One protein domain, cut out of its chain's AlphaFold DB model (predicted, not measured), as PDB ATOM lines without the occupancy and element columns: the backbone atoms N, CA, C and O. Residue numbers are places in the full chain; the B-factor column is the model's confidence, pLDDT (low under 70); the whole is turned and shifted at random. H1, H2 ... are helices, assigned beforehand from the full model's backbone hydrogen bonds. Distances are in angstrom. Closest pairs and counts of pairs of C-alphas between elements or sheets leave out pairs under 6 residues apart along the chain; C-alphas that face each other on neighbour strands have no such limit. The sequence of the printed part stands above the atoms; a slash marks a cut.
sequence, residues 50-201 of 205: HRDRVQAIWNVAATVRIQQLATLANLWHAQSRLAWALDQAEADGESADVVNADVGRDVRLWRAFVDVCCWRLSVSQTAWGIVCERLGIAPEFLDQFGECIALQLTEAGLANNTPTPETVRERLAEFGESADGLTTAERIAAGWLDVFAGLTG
ATOM      1  N   HIS A  50       1.624  -4.222   6.526       76.69
ATOM      2  CA  HIS A  50       1.383  -5.172   5.434       76.69
ATOM      3  C   HIS A  50       1.062  -6.567   5.957       76.69
ATOM      4  O   HIS A  50       0.281  -7.273   5.331       76.69
ATOM      5  N   ARG A  51       1.577  -6.926   7.140       81.06
ATOM      6  CA  ARG A  51       1.322  -8.226   7.764       81.06
ATOM      7  C   ARG A  51      -0.170  -8.505   7.930       81.06
ATOM      8  O   ARG A  51      -0.614  -9.585   7.562       81.06
ATOM      9  N   ASP A  52      -0.931  -7.553   8.465       83.06
ATOM     10  CA  ASP A  52      -2.354  -7.771   8.751       83.06
ATOM     11  C   ASP A  52      -3.158  -7.943   7.452       83.06
ATOM     12  O   ASP A  52      -4.006  -8.827   7.360       83.06
ATOM     13  N   ARG A  53      -2.808  -7.190   6.400       86.88
ATOM     14  CA  ARG A  53      -3.395  -7.349   5.061       86.88
ATOM     15  C   ARG A  53      -3.023  -8.674   4.403       86.88
ATOM     16  O   ARG A  53      -3.906  -9.354   3.893       86.88
ATOM     17  N   VAL A  54      -1.749  -9.066   4.438       87.31
ATOM     18  CA  VAL A  54      -1.295 -10.357   3.902       87.31
ATOM     19  C   VAL A  54      -1.985 -11.501   4.639       87.31
ATOM     20  O   VAL A  54      -2.516 -12.405   4.001       87.31
ATOM     21  N   GLN A  55      -2.062 -11.436   5.970       88.31
ATOM     22  CA  GLN A  55      -2.767 -12.431   6.773       88.31
ATOM     23  C   GLN A  55      -4.269 -12.462   6.463       88.31
ATOM     24  O   GLN A  55      -4.853 -13.542   6.412       88.31
ATOM     25  N   ALA A  56      -4.899 -11.308   6.238       91.44
ATOM     26  CA  ALA A  56      -6.300 -11.240   5.846       91.44
ATOM     27  C   ALA A  56      -6.532 -11.884   4.469       91.44
ATOM     28  O   ALA A  56      -7.416 -12.729   4.352       91.44
ATOM     29  N   ILE A  57      -5.699 -11.578   3.466       91.88
ATOM     30  CA  ILE A  57      -5.741 -12.237   2.146       91.88
ATOM     31  C   ILE A  57      -5.567 -13.752   2.305       91.88
ATOM     32  O   ILE A  57      -6.336 -14.521   1.734       91.88
ATOM     33  N   TRP A  58      -4.599 -14.185   3.120       91.62
ATOM     34  CA  TRP A  58      -4.375 -15.600   3.418       91.62
ATOM     35  C   TRP A  58      -5.618 -16.272   4.007       91.62
ATOM     36  O   TRP A  58      -6.010 -17.353   3.574       91.62
ATOM     37  N   ASN A  59      -6.264 -15.630   4.979       92.19
ATOM     38  CA  ASN A  59      -7.464 -16.164   5.614       92.19
ATOM     39  C   ASN A  59      -8.643 -16.243   4.634       92.19
ATOM     40  O   ASN A  59      -9.401 -17.216   4.671       92.19
ATOM     41  N   VAL A  60      -8.798 -15.254   3.746       94.38
ATOM     42  CA  VAL A  60      -9.832 -15.289   2.702       94.38
ATOM     43  C   VAL A  60      -9.557 -16.412   1.709       94.38
ATOM     44  O   VAL A  60     -10.447 -17.226   1.483       94.38
ATOM     45  N   ALA A  61      -8.334 -16.534   1.192       93.12
ATOM     46  CA  ALA A  61      -7.960 -17.613   0.278       93.12
ATOM     47  C   ALA A  61      -8.188 -19.006   0.902       93.12
ATOM     48  O   ALA A  61      -8.782 -19.884   0.276       93.12
ATOM     49  N   ALA A  62      -7.808 -19.195   2.171       91.88
ATOM     50  CA  ALA A  62      -8.092 -20.428   2.903       91.88
ATOM     51  C   ALA A  62      -9.604 -20.692   3.033       91.88
ATOM     52  O   ALA A  62     -10.058 -21.816   2.831       91.88
ATOM     53  N   THR A  63     -10.397 -19.656   3.325       93.75
ATOM     54  CA  THR A  63     -11.863 -19.757   3.428       93.75
ATOM     55  C   THR A  63     -12.490 -20.163   2.096       93.75
ATOM     56  O   THR A  63     -13.303 -21.087   2.063       93.75
ATOM     57  N   VAL A  64     -12.077 -19.522   0.999       94.50
ATOM     58  CA  VAL A  64     -12.496 -19.850  -0.373       94.50
ATOM     59  C   VAL A  64     -12.212 -21.321  -0.663       94.50
ATOM     60  O   VAL A  64     -13.120 -22.066  -1.034       94.50
ATOM     61  N   ARG A  65     -10.977 -21.772  -0.409       93.56
ATOM     62  CA  ARG A  65     -10.566 -23.154  -0.671       93.56
ATOM     63  C   ARG A  65     -11.374 -24.156   0.155       93.56
ATOM     64  O   ARG A  65     -11.839 -25.152  -0.389       93.56
ATOM     65  N   ILE A  66     -11.600 -23.891   1.443       94.12
ATOM     66  CA  ILE A  66     -12.425 -24.756   2.305       94.12
ATOM     67  C   ILE A  66     -13.857 -24.861   1.765       94.12
ATOM     68  O   ILE A  66     -14.415 -25.956   1.710       94.12
ATOM     69  N   GLN A  67     -14.453 -23.750   1.330       95.19
ATOM     70  CA  GLN A  67     -15.807 -23.745   0.769       95.19
ATOM     71  C   GLN A  67     -15.894 -24.494  -0.568       95.19
ATOM     72  O   GLN A  67     -16.860 -25.230  -0.794       95.19
ATOM     73  N   GLN A  68     -14.888 -24.352  -1.435       94.94
ATOM     74  CA  GLN A  68     -14.789 -25.126  -2.674       94.94
ATOM     75  C   GLN A  68     -14.655 -26.621  -2.380       94.94
ATOM     76  O   GLN A  68     -15.401 -27.414  -2.946       94.94
ATOM     77  N   LEU A  69     -13.787 -27.016  -1.445       94.88
ATOM     78  CA  LEU A  69     -13.616 -28.419  -1.052       94.88
ATOM     79  C   LEU A  69     -14.887 -29.008  -0.428       94.88
ATOM     80  O   LEU A  69     -15.249 -30.142  -0.735       94.88
ATOM     81  N   ALA A  70     -15.605 -28.242   0.396       96.44
ATOM     82  CA  ALA A  70     -16.895 -28.667   0.938       96.44
ATOM     83  C   ALA A  70     -17.943 -28.865  -0.172       96.44
ATOM     84  O   ALA A  70     -18.691 -29.841  -0.163       96.44
ATOM     85  N   THR A  71     -17.975 -27.967  -1.160       96.38
ATOM     86  CA  THR A  71     -18.876 -28.093  -2.316       96.38
ATOM     87  C   THR A  71     -18.489 -29.284  -3.198       96.38
ATOM     88  O   THR A  71     -19.366 -30.020  -3.641       96.38
ATOM     89  N   LEU A  72     -17.192 -29.528  -3.394       96.38
ATOM     90  CA  LEU A  72     -16.671 -30.687  -4.118       96.38
ATOM     91  C   LEU A  72     -17.046 -32.008  -3.432       96.38
ATOM     92  O   LEU A  72     -17.481 -32.945  -4.096       96.38
ATOM     93  N   ALA A  73     -16.934 -32.076  -2.105       96.81
ATOM     94  CA  ALA A  73     -17.356 -33.250  -1.346       96.81
ATOM     95  C   ALA A  73     -18.856 -33.537  -1.537       96.81
ATOM     96  O   ALA A  73     -19.242 -34.686  -1.766       96.81
ATOM     97  N   ASN A  74     -19.695 -32.495  -1.517       97.38
ATOM     98  CA  ASN A  74     -21.128 -32.626  -1.796       97.38
ATOM     99  C   ASN A  74     -21.401 -33.074  -3.237       97.38
ATOM    100  O   ASN A  74     -22.267 -33.921  -3.447       97.38
ATOM    101  N   LEU A  75     -20.645 -32.560  -4.214       96.56
ATOM    102  CA  LEU A  75     -20.746 -32.978  -5.613       96.56
ATOM    103  C   LEU A  75     -20.475 -34.476  -5.760       96.56
ATOM    104  O   LEU A  75     -21.293 -35.196  -6.323       96.56
ATOM    105  N   TRP A  76     -19.356 -34.963  -5.228       96.00
ATOM    106  CA  TRP A  76     -18.991 -36.377  -5.327       96.00
ATOM    107  C   TRP A  76     -19.960 -37.291  -4.586       96.00
ATOM    108  O   TRP A  76     -20.273 -38.386  -5.062       96.00
ATOM    109  N   HIS A  77     -20.476 -36.836  -3.442       97.31
ATOM    110  CA  HIS A  77     -21.549 -37.536  -2.755       97.31
ATOM    111  C   HIS A  77     -22.791 -37.640  -3.649       97.31
ATOM    112  O   HIS A  77     -23.282 -38.744  -3.879       97.31
ATOM    113  N   ALA A  78     -23.255 -36.524  -4.217       96.75
ATOM    114  CA  ALA A  78     -24.419 -36.495  -5.096       96.75
ATOM    115  C   ALA A  78     -24.225 -37.353  -6.358       96.75
ATOM    116  O   ALA A  78     -25.130 -38.094  -6.725       96.75
ATOM    117  N   GLN A  79     -23.039 -37.334  -6.971       95.94
ATOM    118  CA  GLN A  79     -22.703 -38.183  -8.119       95.94
ATOM    119  C   GLN A  79     -22.758 -39.670  -7.766       95.94
ATOM    120  O   GLN A  79     -23.333 -40.458  -8.512       95.94
ATOM    121  N   SER A  80     -22.213 -40.050  -6.610       96.56
ATOM    122  CA  SER A  80     -22.240 -41.440  -6.141       96.56
ATOM    123  C   SER A  80     -23.673 -41.909  -5.870       96.56
ATOM    124  O   SER A  80     -24.047 -43.026  -6.220       96.56
ATOM    125  N   ARG A  81     -24.501 -41.044  -5.271       97.06
ATOM    126  CA  ARG A  81     -25.924 -41.318  -5.027       97.06
ATOM    127  C   ARG A  81     -26.732 -41.394  -6.321       97.06
ATOM    128  O   ARG A  81     -27.599 -42.254  -6.426       97.06
ATOM    129  N   LEU A  82     -26.425 -40.536  -7.291       94.88
ATOM    130  CA  LEU A  82     -27.036 -40.552  -8.614       94.88
ATOM    131  C   LEU A  82     -26.710 -41.849  -9.358       94.88
ATOM    132  O   LEU A  82     -27.625 -42.485  -9.866       94.88
ATOM    133  N   ALA A  83     -25.437 -42.255  -9.382       94.12
ATOM    134  CA  ALA A  83     -25.012 -43.509  -9.999       94.12
ATOM    135  C   ALA A  83     -25.750 -44.703  -9.381       94.12
ATOM    136  O   ALA A  83     -26.360 -45.487 -10.095       94.12
ATOM    137  N   TRP A  84     -25.810 -44.768  -8.048       93.75
ATOM    138  CA  TRP A  84     -26.527 -45.843  -7.367       93.75
ATOM    139  C   TRP A  84     -28.032 -45.864  -7.670       93.75
ATOM    140  O   TRP A  84     -28.610 -46.935  -7.828       93.75
ATOM    141  N   ALA A  85     -28.674 -44.697  -7.752       90.81
ATOM    142  CA  ALA A  85     -30.090 -44.605  -8.095       90.81
ATOM    143  C   ALA A  85     -30.364 -45.039  -9.547       90.81
ATOM    144  O   ALA A  85     -31.402 -45.636  -9.815       90.81
ATOM    145  N   LEU A  86     -29.433 -44.768 -10.471       89.06
ATOM    146  CA  LEU A  86     -29.512 -45.241 -11.855       89.06
ATOM    147  C   LEU A  86     -29.355 -46.765 -11.937       89.06
ATOM    148  O   LEU A  86     -30.169 -47.408 -12.591       89.06
ATOM    149  N   ASP A  87     -28.379 -47.335 -11.225       90.56
ATOM    150  CA  ASP A  87     -28.164 -48.789 -11.181       90.56
ATOM    151  C   ASP A  87     -29.398 -49.531 -10.632       90.56
ATOM    152  O   ASP A  87     -29.746 -50.612 -11.103       90.56
ATOM    153  N   GLN A  88     -30.078 -48.955  -9.630       88.62
ATOM    154  CA  GLN A  88     -31.323 -49.520  -9.093       88.62
ATOM    155  C   GLN A  88     -32.465 -49.481 -10.108       88.62
ATOM    156  O   GLN A  88     -33.122 -50.499 -10.302       88.62
ATOM    157  N   ALA A  89     -32.673 -48.343 -10.778       85.56
ATOM    158  CA  ALA A  89     -33.711 -48.215 -11.799       85.56
ATOM    159  C   ALA A  89     -33.505 -49.224 -12.946       85.56
ATOM    160  O   ALA A  89     -34.457 -49.857 -13.404       85.56
ATOM    161  N   GLU A  90     -32.251 -49.438 -13.364       86.31
ATOM    162  CA  GLU A  90     -31.908 -50.458 -14.358       86.31
ATOM    163  C   GLU A  90     -32.210 -51.879 -13.852       86.31
ATOM    164  O   GLU A  90     -32.810 -52.680 -14.574       86.31
ATOM    165  N   ALA A  91     -31.846 -52.195 -12.604       88.06
ATOM    166  CA  ALA A  91     -32.104 -53.503 -11.999       88.06
ATOM    167  C   ALA A  91     -33.605 -53.817 -11.849       88.06
ATOM    168  O   ALA A  91     -34.001 -54.977 -11.988       88.06
ATOM    169  N   ASP A  92     -34.433 -52.795 -11.623       86.12
ATOM    170  CA  ASP A  92     -35.892 -52.910 -11.528       86.12
ATOM    171  C   ASP A  92     -36.576 -53.054 -12.906       86.12
ATOM    172  O   ASP A  92     -37.791 -53.251 -12.995       86.12
ATOM    173  N   GLY A  93     -35.800 -53.035 -13.997       81.50
ATOM    174  CA  GLY A  93     -36.291 -53.243 -15.357       81.50
ATOM    175  C   GLY A  93     -36.941 -52.005 -15.976       81.50
ATOM    176  O   GLY A  93     -37.658 -52.127 -16.975       81.50
ATOM    177  N   GLU A  94     -36.696 -50.816 -15.422       76.44
ATOM    178  CA  GLU A  94     -37.089 -49.563 -16.056       76.44
ATOM    179  C   GLU A  94     -36.226 -49.360 -17.314       76.44
ATOM    180  O   GLU A  94     -35.017 -49.148 -17.255       76.44
ATOM    181  N   SER A  95     -36.844 -49.483 -18.494       65.31
ATOM    182  CA  SER A  95     -36.172 -49.252 -19.780       65.31
ATOM    183  C   SER A  95     -35.528 -47.861 -19.819       65.31
ATOM    184  O   SER A  95     -36.172 -46.881 -19.449       65.31
ATOM    185  N   ALA A  96     -34.309 -47.750 -20.359       58.59
ATOM    186  CA  ALA A  96     -33.583 -46.483 -20.517       58.59
ATOM    187  C   ALA A  96     -34.390 -45.373 -21.238       58.59
ATOM    188  O   ALA A  96     -34.180 -44.187 -20.976       58.59
ATOM    189  N   ASP A  97     -35.347 -45.744 -22.099       57.41
ATOM    190  CA  ASP A  97     -36.246 -44.800 -22.783       57.41
ATOM    191  C   ASP A  97     -37.370 -44.279 -21.867       57.41
ATOM    192  O   ASP A  97     -37.820 -43.143 -22.014       57.41
ATOM    193  N   VAL A  98     -37.795 -45.077 -20.880       52.00
ATOM    194  CA  VAL A  98     -38.741 -44.680 -19.822       52.00
ATOM    195  C   VAL A  98     -38.022 -43.891 -18.727       52.00
ATOM    196  O   VAL A  98     -38.573 -42.918 -18.218       52.00
ATOM    197  N   VAL A  99     -36.758 -44.225 -18.446       50.97
ATOM    198  CA  VAL A  99     -35.914 -43.541 -17.454       50.97
ATOM    199  C   VAL A  99     -35.761 -42.052 -17.761       50.97
ATOM    200  O   VAL A  99     -35.633 -41.278 -16.828       50.97
ATOM    201  N   ASN A 100     -35.834 -41.600 -19.020       53.94
ATOM    202  CA  ASN A 100     -35.816 -40.163 -19.334       53.94
ATOM    203  C   ASN A 100     -37.177 -39.459 -19.159       53.94
ATOM    204  O   ASN A 100     -37.200 -38.246 -18.951       53.94
ATOM    205  N   ALA A 101     -38.298 -40.184 -19.241       55.47
ATOM    206  CA  ALA A 101     -39.650 -39.617 -19.168       55.47
ATOM    207  C   ALA A 101     -40.270 -39.695 -17.760       55.47
ATOM    208  O   ALA A 101     -41.052 -38.819 -17.397       55.47
ATOM    209  N   ASP A 102     -39.890 -40.697 -16.961       59.81
ATOM    210  CA  ASP A 102     -40.352 -40.901 -15.584       59.81
ATOM    211  C   ASP A 102     -39.184 -41.292 -14.667       59.81
ATOM    212  O   ASP A 102     -39.241 -42.252 -13.907       59.81
ATOM    213  N   VAL A 103     -38.072 -40.553 -14.775       65.81
ATOM    214  CA  VAL A 103     -36.877 -40.776 -13.950       65.81
ATOM    215  C   VAL A 103     -37.305 -40.816 -12.479       65.81
ATOM    216  O   VAL A 103     -37.827 -39.809 -12.004       65.81
ATOM    217  N   GLY A 104     -37.102 -41.915 -11.746       83.12
ATOM    218  CA  GLY A 104     -37.518 -42.017 -10.341       83.12
ATOM    219  C   GLY A 104     -37.133 -40.779  -9.513       83.12
ATOM    220  O   GLY A 104     -36.103 -40.138  -9.756       83.12
ATOM    221  N   ARG A 105     -37.970 -40.402  -8.531       88.44
ATOM    222  CA  ARG A 105     -37.801 -39.165  -7.731       88.44
ATOM    223  C   ARG A 105     -36.369 -38.983  -7.215       88.44
ATOM    224  O   ARG A 105     -35.862 -37.863  -7.239       88.44
ATOM    225  N   ASP A 106     -35.728 -40.068  -6.789       90.06
ATOM    226  CA  ASP A 106     -34.359 -40.063  -6.272       90.06
ATOM    227  C   ASP A 106     -33.327 -39.686  -7.337       90.06
ATOM    228  O   ASP A 106     -32.441 -38.877  -7.068       90.06
ATOM    229  N   VAL A 107     -33.454 -40.192  -8.563       91.25
ATOM    230  CA  VAL A 107     -32.546 -39.835  -9.662       91.25
ATOM    231  C   VAL A 107     -32.683 -38.350 -10.000       91.25
ATOM    232  O   VAL A 107     -31.669 -37.666 -10.158       91.25
ATOM    233  N   ARG A 108     -33.916 -37.820 -10.063       90.94
ATOM    234  CA  ARG A 108     -34.147 -36.378 -10.292       90.94
ATOM    235  C   ARG A 108     -33.528 -35.534  -9.185       90.94
ATOM    236  O   ARG A 108     -32.838 -34.560  -9.474       90.94
ATOM    237  N   LEU A 109     -33.721 -35.945  -7.931       93.38
ATOM    238  CA  LEU A 109     -33.176 -35.258  -6.764       93.38
ATOM    239  C   LEU A 109     -31.648 -35.206  -6.812       93.38
ATOM    240  O   LEU A 109     -31.061 -34.130  -6.729       93.38
ATOM    241  N   TRP A 110     -30.992 -36.354  -6.978       95.50
ATOM    242  CA  TRP A 110     -29.531 -36.401  -6.982       95.50
ATOM    243  C   TRP A 110     -28.930 -35.708  -8.203       95.50
ATOM    244  O   TRP A 110     -27.893 -35.061  -8.071       95.50
ATOM    245  N   ARG A 111     -29.607 -35.740  -9.357       94.94
ATOM    246  CA  ARG A 111     -29.215 -34.950 -10.530       94.94
ATOM    247  C   ARG A 111     -29.294 -33.449 -10.257       94.94
ATOM    248  O   ARG A 111     -28.326 -32.749 -10.529       94.94
ATOM    249  N   ALA A 112     -30.378 -32.970  -9.647       94.25
ATOM    250  CA  ALA A 112     -30.494 -31.571  -9.241       94.25
ATOM    251  C   ALA A 112     -29.368 -31.160  -8.275       94.25
ATOM    252  O   ALA A 112     -28.774 -30.097  -8.441       94.25
ATOM    253  N   PHE A 113     -29.010 -32.012  -7.308       95.81
ATOM    254  CA  PHE A 113     -27.875 -31.751  -6.414       95.81
ATOM    255  C   PHE A 113     -26.534 -31.672  -7.150       95.81
ATOM    256  O   PHE A 113     -25.729 -30.793  -6.835       95.81
ATOM    257  N   VAL A 114     -26.290 -32.560  -8.120       96.25
ATOM    258  CA  VAL A 114     -25.096 -32.502  -8.978       96.25
ATOM    259  C   VAL A 114     -25.057 -31.171  -9.729       96.25
ATOM    260  O   VAL A 114     -24.060 -30.454  -9.622       96.25
ATOM    261  N   ASP A 115     -26.150 -30.801 -10.399       95.69
ATOM    262  CA  ASP A 115     -26.253 -29.563 -11.178       95.69
ATOM    263  C   ASP A 115     -25.991 -28.324 -10.297       95.69
ATOM    264  O   ASP A 115     -25.162 -27.470 -10.627       95.69
ATOM    265  N   VAL A 116     -26.620 -28.257  -9.118       95.00
ATOM    266  CA  VAL A 116     -26.430 -27.166  -8.148       95.00
ATOM    267  C   VAL A 116     -24.981 -27.087  -7.654       95.00
ATOM    268  O   VAL A 116     -24.438 -25.986  -7.517       95.00
ATOM    269  N   CYS A 117     -24.332 -28.221  -7.378       96.12
ATOM    270  CA  CYS A 117     -22.945 -28.226  -6.909       96.12
ATOM    271  C   CYS A 117     -21.964 -27.809  -8.014       96.12
ATOM    272  O   CYS A 117     -21.067 -27.008  -7.742       96.12
ATOM    273  N   CYS A 118     -22.157 -28.286  -9.248       96.31
ATOM    274  CA  CYS A 118     -21.374 -27.862 -10.412       96.31
ATOM    275  C   CYS A 118     -21.495 -26.353 -10.643       96.31
ATOM    276  O   CYS A 118     -20.484 -25.657 -10.747       96.31
ATOM    277  N   TRP A 119     -22.727 -25.832 -10.630       96.00
ATOM    278  CA  TRP A 119     -22.993 -24.397 -10.711       96.00
ATOM    279  C   TRP A 119     -22.271 -23.620  -9.611       96.00
ATOM    280  O   TRP A 119     -21.545 -22.666  -9.884       96.00
ATOM    281  N   ARG A 120     -22.415 -24.047  -8.351       96.00
ATOM    282  CA  ARG A 120     -21.808 -23.361  -7.207       96.00
ATOM    283  C   ARG A 120     -20.285 -23.326  -7.286       96.00
ATOM    284  O   ARG A 120     -19.705 -22.293  -6.951       96.00
ATOM    285  N   LEU A 121     -19.635 -24.413  -7.706       96.06
ATOM    286  CA  LEU A 121     -18.186 -24.429  -7.917       96.06
ATOM    287  C   LEU A 121     -17.774 -23.439  -9.012       96.06
ATOM    288  O   LEU A 121     -16.897 -22.614  -8.762       96.06
ATOM    289  N   SER A 122     -18.449 -23.463 -10.165       96.12
ATOM    290  CA  SER A 122     -18.166 -22.549 -11.279       96.12
ATOM    291  C   SER A 122     -18.309 -21.079 -10.864       96.12
ATOM    292  O   SER A 122     -17.373 -20.291 -10.994       96.12
ATOM    293  N   VAL A 123     -19.432 -20.721 -10.237       96.44
ATOM    294  CA  VAL A 123     -19.670 -19.356  -9.749       96.44
ATOM    295  C   VAL A 123     -18.653 -18.940  -8.685       96.44
ATOM    296  O   VAL A 123     -18.253 -17.778  -8.638       96.44
ATOM    297  N   SER A 124     -18.198 -19.873  -7.843       96.12
ATOM    298  CA  SER A 124     -17.175 -19.591  -6.828       96.12
ATOM    299  C   SER A 124     -15.808 -19.285  -7.452       96.12
ATOM    300  O   SER A 124     -15.082 -18.447  -6.923       96.12
ATOM    301  N   GLN A 125     -15.455 -19.909  -8.581       93.94
ATOM    302  CA  GLN A 125     -14.234 -19.567  -9.325       93.94
ATOM    303  C   GLN A 125     -14.308 -18.155  -9.902       93.94
ATOM    304  O   GLN A 125     -13.377 -17.368  -9.739       93.94
ATOM    305  N   THR A 126     -15.438 -17.804 -10.522       96.06
ATOM    306  CA  THR A 126     -15.664 -16.441 -11.020       96.06
ATOM    307  C   THR A 126     -15.617 -15.425  -9.879       96.06
ATOM    308  O   THR A 126     -14.964 -14.391 -10.000       96.06
ATOM    309  N   ALA A 127     -16.241 -15.739  -8.739       97.38
ATOM    310  CA  ALA A 127     -16.208 -14.897  -7.549       97.38
ATOM    311  C   ALA A 127     -14.779 -14.664  -7.045       97.38
ATOM    312  O   ALA A 127     -14.449 -13.555  -6.628       97.38
ATOM    313  N   TRP A 128     -13.915 -15.683  -7.111       96.50
ATOM    314  CA  TRP A 128     -12.521 -15.545  -6.695       96.50
ATOM    315  C   TRP A 128     -11.771 -14.583  -7.612       96.50
ATOM    316  O   TRP A 128     -11.075 -13.702  -7.119       96.50
ATOM    317  N   GLY A 129     -12.008 -14.660  -8.926       96.19
ATOM    318  CA  GLY A 129     -11.488 -13.684  -9.886       96.19
ATOM    319  C   GLY A 129     -11.871 -12.240  -9.539       96.19
ATOM    320  O   GLY A 129     -11.007 -11.364  -9.544       96.19
ATOM    321  N   ILE A 130     -13.130 -12.003  -9.147       97.94
ATOM    322  CA  ILE A 130     -13.604 -10.679  -8.705       97.94
ATOM    323  C   ILE A 130     -12.859 -10.222  -7.443       97.94
ATOM    324  O   ILE A 130     -12.422  -9.075  -7.366       97.94
ATOM    325  N   VAL A 131     -12.697 -11.100  -6.445       96.88
ATOM    326  CA  VAL A 131     -11.936 -10.777  -5.226       96.88
ATOM    327  C   VAL A 131     -10.485 -10.438  -5.564       96.88
ATOM    328  O   VAL A 131      -9.957  -9.452  -5.052       96.88
ATOM    329  N   CYS A 132      -9.858 -11.212  -6.449       95.94
ATOM    330  CA  CYS A 132      -8.489 -10.981  -6.889       95.94
ATOM    331  C   CYS A 132      -8.312  -9.622  -7.561       95.94
ATOM    332  O   CYS A 132      -7.404  -8.878  -7.195       95.94
ATOM    333  N   GLU A 133      -9.207  -9.275  -8.487       96.44
ATOM    334  CA  GLU A 133      -9.209  -7.976  -9.159       96.44
ATOM    335  C   GLU A 133      -9.349  -6.829  -8.151       96.44
ATOM    336  O   GLU A 133      -8.565  -5.881  -8.178       96.44
ATOM    337  N   ARG A 134     -10.306  -6.938  -7.218       96.31
ATOM    338  CA  ARG A 134     -10.569  -5.906  -6.202       96.31
ATOM    339  C   ARG A 134      -9.385  -5.697  -5.268       96.31
ATOM    340  O   ARG A 134      -8.994  -4.562  -5.036       96.31
ATOM    341  N   LEU A 135      -8.792  -6.782  -4.779       93.69
ATOM    342  CA  LEU A 135      -7.669  -6.723  -3.845       93.69
ATOM    343  C   LEU A 135      -6.311  -6.515  -4.536       93.69
ATOM    344  O   LEU A 135      -5.294  -6.393  -3.850       93.69
ATOM    345  N   GLY A 136      -6.266  -6.486  -5.873       93.56
ATOM    346  CA  GLY A 136      -5.030  -6.342  -6.642       93.56
ATOM    347  C   GLY A 136      -4.063  -7.516  -6.461       93.56
ATOM    348  O   GLY A 136      -2.849  -7.311  -6.410       93.56
ATOM    349  N   ILE A 137      -4.589  -8.737  -6.325       92.69
ATOM    350  CA  ILE A 137      -3.799  -9.963  -6.155       92.69
ATOM    351  C   ILE A 137      -3.927 -10.878  -7.375       92.69
ATOM    352  O   ILE A 137      -4.919 -10.851  -8.097       92.69
ATOM    353  N   ALA A 138      -2.911 -11.710  -7.591       93.00
ATOM    354  CA  ALA A 138      -2.898 -12.674  -8.684       93.00
ATOM    355  C   ALA A 138      -3.862 -13.852  -8.391       93.00
ATOM    356  O   ALA A 138      -3.862 -14.344  -7.257       93.00
ATOM    357  N   PRO A 139      -4.672 -14.326  -9.358       89.25
ATOM    358  CA  PRO A 139      -5.598 -15.448  -9.157       89.25
ATOM    359  C   PRO A 139      -4.931 -16.738  -8.663       89.25
ATOM    360  O   PRO A 139      -5.500 -17.444  -7.826       89.25
ATOM    361  N   GLU A 140      -3.698 -16.992  -9.108       87.56
ATOM    362  CA  GLU A 140      -2.869 -18.160  -8.773       87.56
ATOM    363  C   GLU A 140      -2.482 -18.193  -7.287       87.56
ATOM    364  O   GLU A 140      -1.986 -19.195  -6.774       87.56
ATOM    365  N   PHE A 141      -2.723 -17.105  -6.550       85.44
ATOM    366  CA  PHE A 141      -2.491 -17.061  -5.112       85.44
ATOM    367  C   PHE A 141      -3.287 -18.132  -4.354       85.44
ATOM    368  O   PHE A 141      -2.832 -18.632  -3.323       85.44
ATOM    369  N   LEU A 142      -4.450 -18.531  -4.877       85.88
ATOM    370  CA  LEU A 142      -5.257 -19.592  -4.281       85.88
ATOM    371  C   LEU A 142      -4.534 -20.946  -4.278       85.88
ATOM    372  O   LEU A 142      -4.798 -21.771  -3.402       85.88
ATOM    373  N   ASP A 143      -3.620 -21.186  -5.218       82.25
ATOM    374  CA  ASP A 143      -2.892 -22.455  -5.350       82.25
ATOM    375  C   ASP A 143      -1.800 -22.623  -4.290       82.25
ATOM    376  O   ASP A 143      -1.393 -23.742  -3.978       82.25
ATOM    377  N   GLN A 144      -1.406 -21.536  -3.617       80.00
ATOM    378  CA  GLN A 144      -0.487 -21.606  -2.477       80.00
ATOM    379  C   GLN A 144      -1.095 -22.303  -1.247       80.00
ATOM    380  O   GLN A 144      -0.359 -22.693  -0.342       80.00
ATOM    381  N   PHE A 145      -2.419 -22.504  -1.209       71.56
ATOM    382  CA  PHE A 145      -3.136 -23.151  -0.099       71.56
ATOM    383  C   PHE A 145      -3.287 -24.669  -0.248       71.56
ATOM    384  O   PHE A 145      -4.119 -25.286   0.419       71.56
ATOM    385  N   GLY A 146      -2.436 -25.272  -1.077       67.38
ATOM    386  CA  GLY A 146      -2.378 -26.706  -1.296       67.38
ATOM    387  C   GLY A 146      -3.035 -27.080  -2.612       67.38
ATOM    388  O   GLY A 146      -4.222 -26.836  -2.840       67.38
ATOM    389  N   GLU A 147      -2.247 -27.715  -3.469       76.88
ATOM    390  CA  GLU A 147      -2.753 -28.339  -4.679       76.88
ATOM    391  C   GLU A 147      -3.702 -29.473  -4.286       76.88
ATOM    392  O   GLU A 147      -3.330 -30.436  -3.612       76.88
ATOM    393  N   CYS A 148      -4.959 -29.354  -4.700       84.94
ATOM    394  CA  CYS A 148      -5.930 -30.424  -4.576       84.94
ATOM    395  C   CYS A 148      -6.192 -30.981  -5.971       84.94
ATOM    396  O   CYS A 148      -7.005 -30.428  -6.711       84.94
ATOM    397  N   ILE A 149      -5.517 -32.084  -6.317       89.62
ATOM    398  CA  ILE A 149      -5.672 -32.768  -7.615       89.62
ATOM    399  C   ILE A 149      -7.154 -33.043  -7.912       89.62
ATOM    400  O   ILE A 149      -7.622 -32.849  -9.028       89.62
ATOM    401  N   ALA A 150      -7.909 -33.448  -6.889       90.00
ATOM    402  CA  ALA A 150      -9.344 -33.687  -6.979       90.00
ATOM    403  C   ALA A 150     -10.132 -32.458  -7.449       90.00
ATOM    404  O   ALA A 150     -10.996 -32.572  -8.322       90.00
ATOM    405  N   LEU A 151      -9.828 -31.288  -6.879       90.62
ATOM    406  CA  LEU A 151     -10.452 -30.046  -7.303       90.62
ATOM    407  C   LEU A 151     -10.005 -29.717  -8.727       90.62
ATOM    408  O   LEU A 151     -10.864 -29.636  -9.586       90.62
ATOM    409  N   GLN A 152      -8.702 -29.680  -9.013       90.50
ATOM    410  CA  GLN A 152      -8.169 -29.357 -10.347       90.50
ATOM    411  C   GLN A 152      -8.794 -30.203 -11.471       90.50
ATOM    412  O   GLN A 152      -9.211 -29.668 -12.498       90.50
ATOM    413  N   LEU A 153      -8.914 -31.520 -11.271       91.06
ATOM    414  CA  LEU A 153      -9.560 -32.420 -12.233       91.06
ATOM    415  C   LEU A 153     -11.047 -32.097 -12.415       91.06
ATOM    416  O   LEU A 153     -11.554 -32.114 -13.536       91.06
ATOM    417  N   THR A 154     -11.743 -31.786 -11.321       93.19
ATOM    418  CA  THR A 154     -13.154 -31.394 -11.371       93.19
ATOM    419  C   THR A 154     -13.322 -30.060 -12.093       93.19
ATOM    420  O   THR A 154     -14.179 -29.941 -12.960       93.19
ATOM    421  N   GLU A 155     -12.473 -29.075 -11.800       91.06
ATOM    422  CA  GLU A 155     -12.495 -27.744 -12.409       91.06
ATOM    423  C   GLU A 155     -12.251 -27.794 -13.920       91.06
ATOM    424  O   GLU A 155     -12.974 -27.148 -14.677       91.06
ATOM    425  N   ALA A 156     -11.312 -28.631 -14.371       90.31
ATOM    426  CA  ALA A 156     -11.100 -28.887 -15.794       90.31
ATOM    427  C   ALA A 156     -12.360 -29.460 -16.475       90.31
ATOM    428  O   ALA A 156     -12.651 -29.142 -17.629       90.31
ATOM    429  N   GLY A 157     -13.134 -30.278 -15.756       90.38
ATOM    430  CA  GLY A 157     -14.414 -30.810 -16.223       90.38
ATOM    431  C   GLY A 157     -15.553 -29.785 -16.215       90.38
ATOM    432  O   GLY A 157     -16.401 -29.821 -17.110       90.38
ATOM    433  N   LEU A 158     -15.576 -28.858 -15.250       90.19
ATOM    434  CA  LEU A 158     -16.647 -27.861 -15.105       90.19
ATOM    435  C   LEU A 158     -16.781 -26.965 -16.334       90.19
ATOM    436  O   LEU A 158     -17.907 -26.654 -16.720       90.19
ATOM    437  N   ALA A 159     -15.675 -26.609 -16.993       80.50
ATOM    438  CA  ALA A 159     -15.699 -25.765 -18.191       80.50
ATOM    439  C   ALA A 159     -16.633 -26.300 -19.296       80.50
ATOM    440  O   ALA A 159     -17.215 -25.520 -20.042       80.50
ATOM    441  N   ASN A 160     -16.812 -27.623 -19.362       85.62
ATOM    442  CA  ASN A 160     -17.639 -28.282 -20.374       85.62
ATOM    443  C   ASN A 160     -18.989 -28.783 -19.841       85.62
ATOM    444  O   ASN A 160     -19.840 -29.174 -20.632       85.62
ATOM    445  N   ASN A 161     -19.178 -28.815 -18.518       88.00
ATOM    446  CA  ASN A 161     -20.308 -29.500 -17.876       88.00
ATOM    447  C   ASN A 161     -21.084 -28.619 -16.886       88.00
ATOM    448  O   ASN A 161     -21.966 -29.114 -16.188       88.00
ATOM    449  N   THR A 162     -20.751 -27.331 -16.774       94.25
ATOM    450  CA  THR A 162     -21.483 -26.424 -15.883       94.25
ATOM    451  C   THR A 162     -22.891 -26.193 -16.438       94.25
ATOM    452  O   THR A 162     -23.017 -25.728 -17.574       94.25
ATOM    453  N   PRO A 163     -23.955 -26.494 -15.672       95.44
ATOM    454  CA  PRO A 163     -25.317 -26.209 -16.103       95.44
ATOM    455  C   PRO A 163     -25.544 -24.699 -16.191       95.44
ATOM    456  O   PRO A 163     -24.931 -23.916 -15.460       95.44
ATOM    457  N   THR A 164     -26.451 -24.276 -17.068       95.19
ATOM    458  CA  THR A 164     -26.831 -22.863 -17.149       95.19
ATOM    459  C   THR A 164     -27.584 -22.443 -15.879       95.19
ATOM    460  O   THR A 164     -28.195 -23.290 -15.214       95.19
ATOM    461  N   PRO A 165     -27.594 -21.141 -15.532       94.81
ATOM    462  CA  PRO A 165     -28.410 -20.656 -14.425       94.81
ATOM    463  C   PRO A 165     -29.879 -21.075 -14.570       94.81
ATOM    464  O   PRO A 165     -30.519 -21.428 -13.586       94.81
ATOM    465  N   GLU A 166     -30.412 -21.063 -15.794       94.88
ATOM    466  CA  GLU A 166     -31.785 -21.452 -16.117       94.88
ATOM    467  C   GLU A 166     -32.040 -22.920 -15.774       94.88
ATOM    468  O   GLU A 166     -32.985 -23.199 -15.042       94.88
ATOM    469  N   THR A 167     -31.148 -23.831 -16.179       94.81
ATOM    470  CA  THR A 167     -31.233 -25.250 -15.804       94.81
ATOM    471  C   THR A 167     -31.244 -25.423 -14.289       94.81
ATOM    472  O   THR A 167     -32.066 -26.161 -13.757       94.81
ATOM    473  N   VAL A 168     -30.382 -24.715 -13.555       96.00
ATOM    474  CA  VAL A 168     -30.354 -24.823 -12.088       96.00
ATOM    475  C   VAL A 168     -31.650 -24.301 -11.463       96.00
ATOM    476  O   VAL A 168     -32.159 -24.906 -10.520       96.00
ATOM    477  N   ARG A 169     -32.216 -23.205 -11.984       94.75
ATOM    478  CA  ARG A 169     -33.504 -22.677 -11.511       94.75
ATOM    479  C   ARG A 169     -34.647 -23.654 -11.767       94.75
ATOM    480  O   ARG A 169     -35.454 -23.861 -10.868       94.75
ATOM    481  N   GLU A 170     -34.692 -24.264 -12.950       93.44
ATOM    482  CA  GLU A 170     -35.672 -25.302 -13.289       93.44
ATOM    483  C   GLU A 170     -35.571 -26.477 -12.312       93.44
ATOM    484  O   GLU A 170     -36.569 -26.854 -11.701       93.44
ATOM    485  N   ARG A 171     -34.350 -26.972 -12.061       92.38
ATOM    486  CA  ARG A 171     -34.098 -28.046 -11.091       92.38
ATOM    487  C   ARG A 171     -34.561 -27.700  -9.682       92.38
ATOM    488  O   ARG A 171     -35.142 -28.549  -9.023       92.38
ATOM    489  N   LEU A 172     -34.313 -26.483  -9.201       92.06
ATOM    490  CA  LEU A 172     -34.769 -26.058  -7.871       92.06
ATOM    491  C   LEU A 172     -36.300 -25.947  -7.804       92.06
ATOM    492  O   LEU A 172     -36.910 -26.406  -6.835       92.06
ATOM    493  N   ALA A 173     -36.924 -25.412  -8.856       92.56
ATOM    494  CA  ALA A 173     -38.374 -25.269  -8.940       92.56
ATOM    495  C   ALA A 173     -39.103 -26.624  -8.915       92.56
ATOM    496  O   ALA A 173     -40.163 -26.723  -8.296       92.56
ATOM    497  N   GLU A 174     -38.522 -27.680  -9.503       91.38
ATOM    498  CA  GLU A 174     -39.052 -29.055  -9.424       91.38
ATOM    499  C   GLU A 174     -39.267 -29.532  -7.973       91.38
ATOM    500  O   GLU A 174     -40.152 -30.351  -7.715       91.38
ATOM    501  N   PHE A 175     -38.493 -29.012  -7.013       91.31
ATOM    502  CA  PHE A 175     -38.574 -29.376  -5.594       91.31
ATOM    503  C   PHE A 175     -39.262 -28.315  -4.724       91.31
ATOM    504  O   PHE A 175     -39.256 -28.434  -3.500       91.31
ATOM    505  N   GLY A 176     -39.895 -27.309  -5.335       92.19
ATOM    506  CA  GLY A 176     -40.585 -26.231  -4.620       92.19
ATOM    507  C   GLY A 176     -39.648 -25.212  -3.965       92.19
ATOM    508  O   GLY A 176     -40.106 -24.401  -3.162       92.19
ATOM    509  N   GLU A 177     -38.358 -25.237  -4.303       90.44
ATOM    510  CA  GLU A 177     -37.382 -24.263  -3.822       90.44
ATOM    511  C   GLU A 177     -37.418 -23.000  -4.690       90.44
ATOM    512  O   GLU A 177     -37.480 -23.067  -5.922       90.44
ATOM    513  N   SER A 178     -37.366 -21.824  -4.055       86.56
ATOM    514  CA  SER A 178     -37.341 -20.560  -4.799       86.56
ATOM    515  C   SER A 178     -35.993 -20.359  -5.491       86.56
ATOM    516  O   SER A 178     -34.925 -20.373  -4.873       86.56
ATOM    517  N   ALA A 179     -36.062 -20.085  -6.791       76.62
ATOM    518  CA  ALA A 179     -34.920 -19.726  -7.619       76.62
ATOM    519  C   ALA A 179     -34.408 -18.291  -7.372       76.62
ATOM    520  O   ALA A 179     -33.296 -17.962  -7.799       76.62
ATOM    521  N   ASP A 180     -35.159 -17.454  -6.645       80.50
ATOM    522  CA  ASP A 180     -34.784 -16.064  -6.329       80.50
ATOM    523  C   ASP A 180     -33.523 -15.994  -5.450       80.50
ATOM    524  O   ASP A 180     -32.842 -14.970  -5.369       80.50
ATOM    525  N   GLY A 181     -33.181 -17.111  -4.803       73.00
ATOM    526  CA  GLY A 181     -32.008 -17.260  -3.958       73.00
ATOM    527  C   GLY A 181     -30.737 -17.713  -4.675       73.00
ATOM    528  O   GLY A 181     -29.731 -17.884  -3.978       73.00
ATOM    529  N   LEU A 182     -30.732 -17.923  -6.002       89.25
ATOM    530  CA  LEU A 182     -29.561 -18.484  -6.683       89.25
ATOM    531  C   LEU A 182     -28.332 -17.588  -6.479       89.25
ATOM    532  O   LEU A 182     -28.343 -16.385  -6.737       89.25
ATOM    533  N   THR A 183     -27.259 -18.184  -5.964       90.81
ATOM    534  CA  THR A 183     -26.044 -17.436  -5.642       90.81
ATOM    535  C   THR A 183     -25.337 -16.991  -6.916       90.81
ATOM    536  O   THR A 183     -25.072 -17.825  -7.780       90.81
ATOM    537  N   THR A 184     -25.015 -15.697  -7.005       95.38
ATOM    538  CA  THR A 184     -24.196 -15.115  -8.080       95.38
ATOM    539  C   THR A 184     -22.742 -14.951  -7.641       95.38
ATOM    540  O   THR A 184     -22.440 -14.983  -6.442       95.38
ATOM    541  N   ALA A 185     -21.843 -14.747  -8.605       96.75
ATOM    542  CA  ALA A 185     -20.419 -14.576  -8.332       96.75
ATOM    543  C   ALA A 185     -20.171 -13.319  -7.495       96.75
ATOM    544  O   ALA A 185     -19.414 -13.349  -6.530       96.75
ATOM    545  N   GLU A 186     -20.888 -12.239  -7.798       97.31
ATOM    546  CA  GLU A 186     -20.825 -10.964  -7.087       97.31
ATOM    547  C   GLU A 186     -21.271 -11.120  -5.635       97.31
ATOM    548  O   GLU A 186     -20.637 -10.564  -4.743       97.31
ATOM    549  N   ARG A 187     -22.327 -11.905  -5.376       96.25
ATOM    550  CA  ARG A 187     -22.809 -12.141  -4.009       96.25
ATOM    551  C   ARG A 187     -21.801 -12.938  -3.182       96.25
ATOM    552  O   ARG A 187     -21.602 -12.624  -2.011       96.25
ATOM    553  N   ILE A 188     -21.165 -13.954  -3.772       97.19
ATOM    554  CA  ILE A 188     -20.096 -14.715  -3.100       97.19
ATOM    555  C   ILE A 188     -18.888 -13.810  -2.845       97.19
ATOM    556  O   ILE A 188     -18.400 -13.746  -1.718       97.19
ATOM    557  N   ALA A 189     -18.442 -13.084  -3.873       97.69
ATOM    558  CA  ALA A 189     -17.298 -12.189  -3.788       97.69
ATOM    559  C   ALA A 189     -17.512 -11.105  -2.726       97.69
ATOM    560  O   ALA A 189     -16.616 -10.866  -1.925       97.69
ATOM    561  N   ALA A 190     -18.708 -10.507  -2.662       97.25
ATOM    562  CA  ALA A 190     -19.072  -9.545  -1.626       97.25
ATOM    563  C   ALA A 190     -18.907 -10.140  -0.221       97.25
ATOM    564  O   ALA A 190     -18.231  -9.547   0.609       97.25
ATOM    565  N   GLY A 191     -19.412 -11.356   0.021       96.75
ATOM    566  CA  GLY A 191     -19.241 -12.024   1.314       96.75
ATOM    567  C   GLY A 191     -17.771 -12.274   1.684       96.75
ATOM    568  O   GLY A 191     -17.388 -12.127   2.842       96.75
ATOM    569  N   TRP A 192     -16.920 -12.619   0.716       97.50
ATOM    570  CA  TRP A 192     -15.480 -12.788   0.951       97.50
ATOM    571  C   TRP A 192     -14.749 -11.461   1.182       97.50
ATOM    572  O   TRP A 192     -13.859 -11.393   2.033       97.50
ATOM    573  N   LEU A 193     -15.139 -10.400   0.475       96.69
ATOM    574  CA  LEU A 193     -14.619  -9.047   0.682       96.69
ATOM    575  C   LEU A 193     -15.048  -8.481   2.042       96.69
ATOM    576  O   LEU A 193     -14.239  -7.834   2.702       96.69
ATOM    577  N   ASP A 194     -16.256  -8.791   2.509       96.50
ATOM    578  CA  ASP A 194     -16.717  -8.424   3.851       96.50
ATOM    579  C   ASP A 194     -15.869  -9.108   4.936       96.50
ATOM    580  O   ASP A 194     -15.464  -8.469   5.910       96.50
ATOM    581  N   VAL A 195     -15.524 -10.391   4.750       95.44
ATOM    582  CA  VAL A 195     -14.587 -11.099   5.641       95.44
ATOM    583  C   VAL A 195     -13.215 -10.423   5.628       95.44
ATOM    584  O   VAL A 195     -12.642 -10.190   6.693       95.44
ATOM    585  N   PHE A 196     -12.695 -10.072   4.448       95.06
ATOM    586  CA  PHE A 196     -11.431  -9.343   4.334       95.06
ATOM    587  C   PHE A 196     -11.475  -8.007   5.088       95.06
ATOM    588  O   PHE A 196     -10.596  -7.740   5.908       95.06
ATOM    589  N   ALA A 197     -12.513  -7.198   4.861       94.75
ATOM    590  CA  ALA A 197     -12.698  -5.906   5.514       94.75
ATOM    591  C   ALA A 197     -12.804  -6.046   7.041       94.75
ATOM    592  O   ALA A 197     -12.199  -5.269   7.779       94.75
ATOM    593  N   GLY A 198     -13.506  -7.072   7.532       94.31
ATOM    594  CA  GLY A 198     -13.588  -7.373   8.962       94.31
ATOM    595  C   GLY A 198     -12.229  -7.711   9.586       94.31
ATOM    596  O   GLY A 198     -11.944  -7.293  10.708       94.31
ATOM    597  N   LEU A 199     -11.360  -8.415   8.853       90.75
ATOM    598  CA  LEU A 199     -10.017  -8.783   9.313       90.75
ATOM    599  C   LEU A 199      -9.019  -7.616   9.282       90.75
ATOM    600  O   LEU A 199      -8.060  -7.622  10.051       90.75
ATOM    601  N   THR A 200      -9.235  -6.622   8.419       90.75
ATOM    602  CA  THR A 200      -8.368  -5.438   8.284       90.75
ATOM    603  C   THR A 200      -8.884  -4.208   9.029       90.75
ATOM    604  O   THR A 200      -8.270  -3.147   8.958       90.75
ATOM    605  N   GLY A 201     -10.001  -4.320   9.757       88.75
ATOM    606  CA  GLY A 201     -10.601  -3.192  10.474       88.75
ATOM    607  C   GLY A 201     -11.251  -2.149   9.558       88.75
ATOM    608  O   GLY A 201     -11.365  -0.989   9.943       88.75
TER     609      GLY A 201
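This is residues 50 to 201 of the 205 residues of an uncharacterized protein of Planctomycetia bacterium (UniProt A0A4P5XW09). Two long helices, H1 and H3, run side by side in opposite ways and make the long core of an elongated domain, with the small H2 at the turn between them. Shorter helices pack crosswise on this pair: H7 on both H1 and H3 towards the end where the printed part begins, H4 across H1 near that end, and H5 and H6 on H3 farther along. The printed part has 152 residues with seven named helices, H1 to H7 in order, and no named strand; the class is all helix. It is loose, with a radius of gyration of the C-alphas of 18.4 A and spans of 64 by 33 by 22 A.

H1, residues 50 to 91, begins at C-alpha 50 (1.383, -5.172, 5.434) and is 61.3 A long. H2 is residues 96 to 99, 4.8 A. H3, residues 105 to 135, is 44.4 A long and begins at C-alpha 105 (-37.801, -39.165, -7.731). H4 is residues 139 to 145, 12.1 A; H5, residues 149 to 161, 18.2 A; H6, residues 165 to 173, 12.3 A. H7, residues 185 to 200, is 22.5 A long and ends at C-alpha 200 (-8.368, -5.438, 8.284).

The hub is H3, which touches five helices. It touches H1 at a shallow tilt of 18 degrees, opposite ways; the closest C-alphas, of Leu 82 and Trp 110, are 5.1 A apart. H2 touches no helix; the C-alphas of Glu 90 and Ala 96, the closest of H1 and H2, are 7.5 A apart. With residues 61 to 65 alone H1 touches H4, about perpendicular at 82 degrees, closest at C-alphas 61 and 142, 5.7 A. H3 touches H5 with residues 118 to 122 alone, about perpendicular at 77 degrees, closest at C-alphas 118 and 158, 6.7 A. It touches H6 with residues 112 to 119 alone, at a steep tilt of 43 degrees, closest at C-alphas 112 and 171, 5.4 A. With residues 123 to 131 alone it touches H7 at a steep tilt of 52 degrees, closest at C-alphas 127 and 185, 4.3 A. H1 and H6 are apart. Every O i to N i+4 pair is within hydrogen-bond range in H1, H3, H6 and H7; in H5 it is 7 of 9, in H4 0 of 3 but 4 of 4 for O i to N i+3, and H2 is too short for such a pair.

The two C-alphas farthest apart, of His 50 and Gly 93, are 64.5 A apart. The printed part has no cut. The link from H6 to H7 is long, with 11 residues; the other links are tight. The mean pLDDT of the printed part is 89.6, and residues 95 to 103 and residue 146 are under 70.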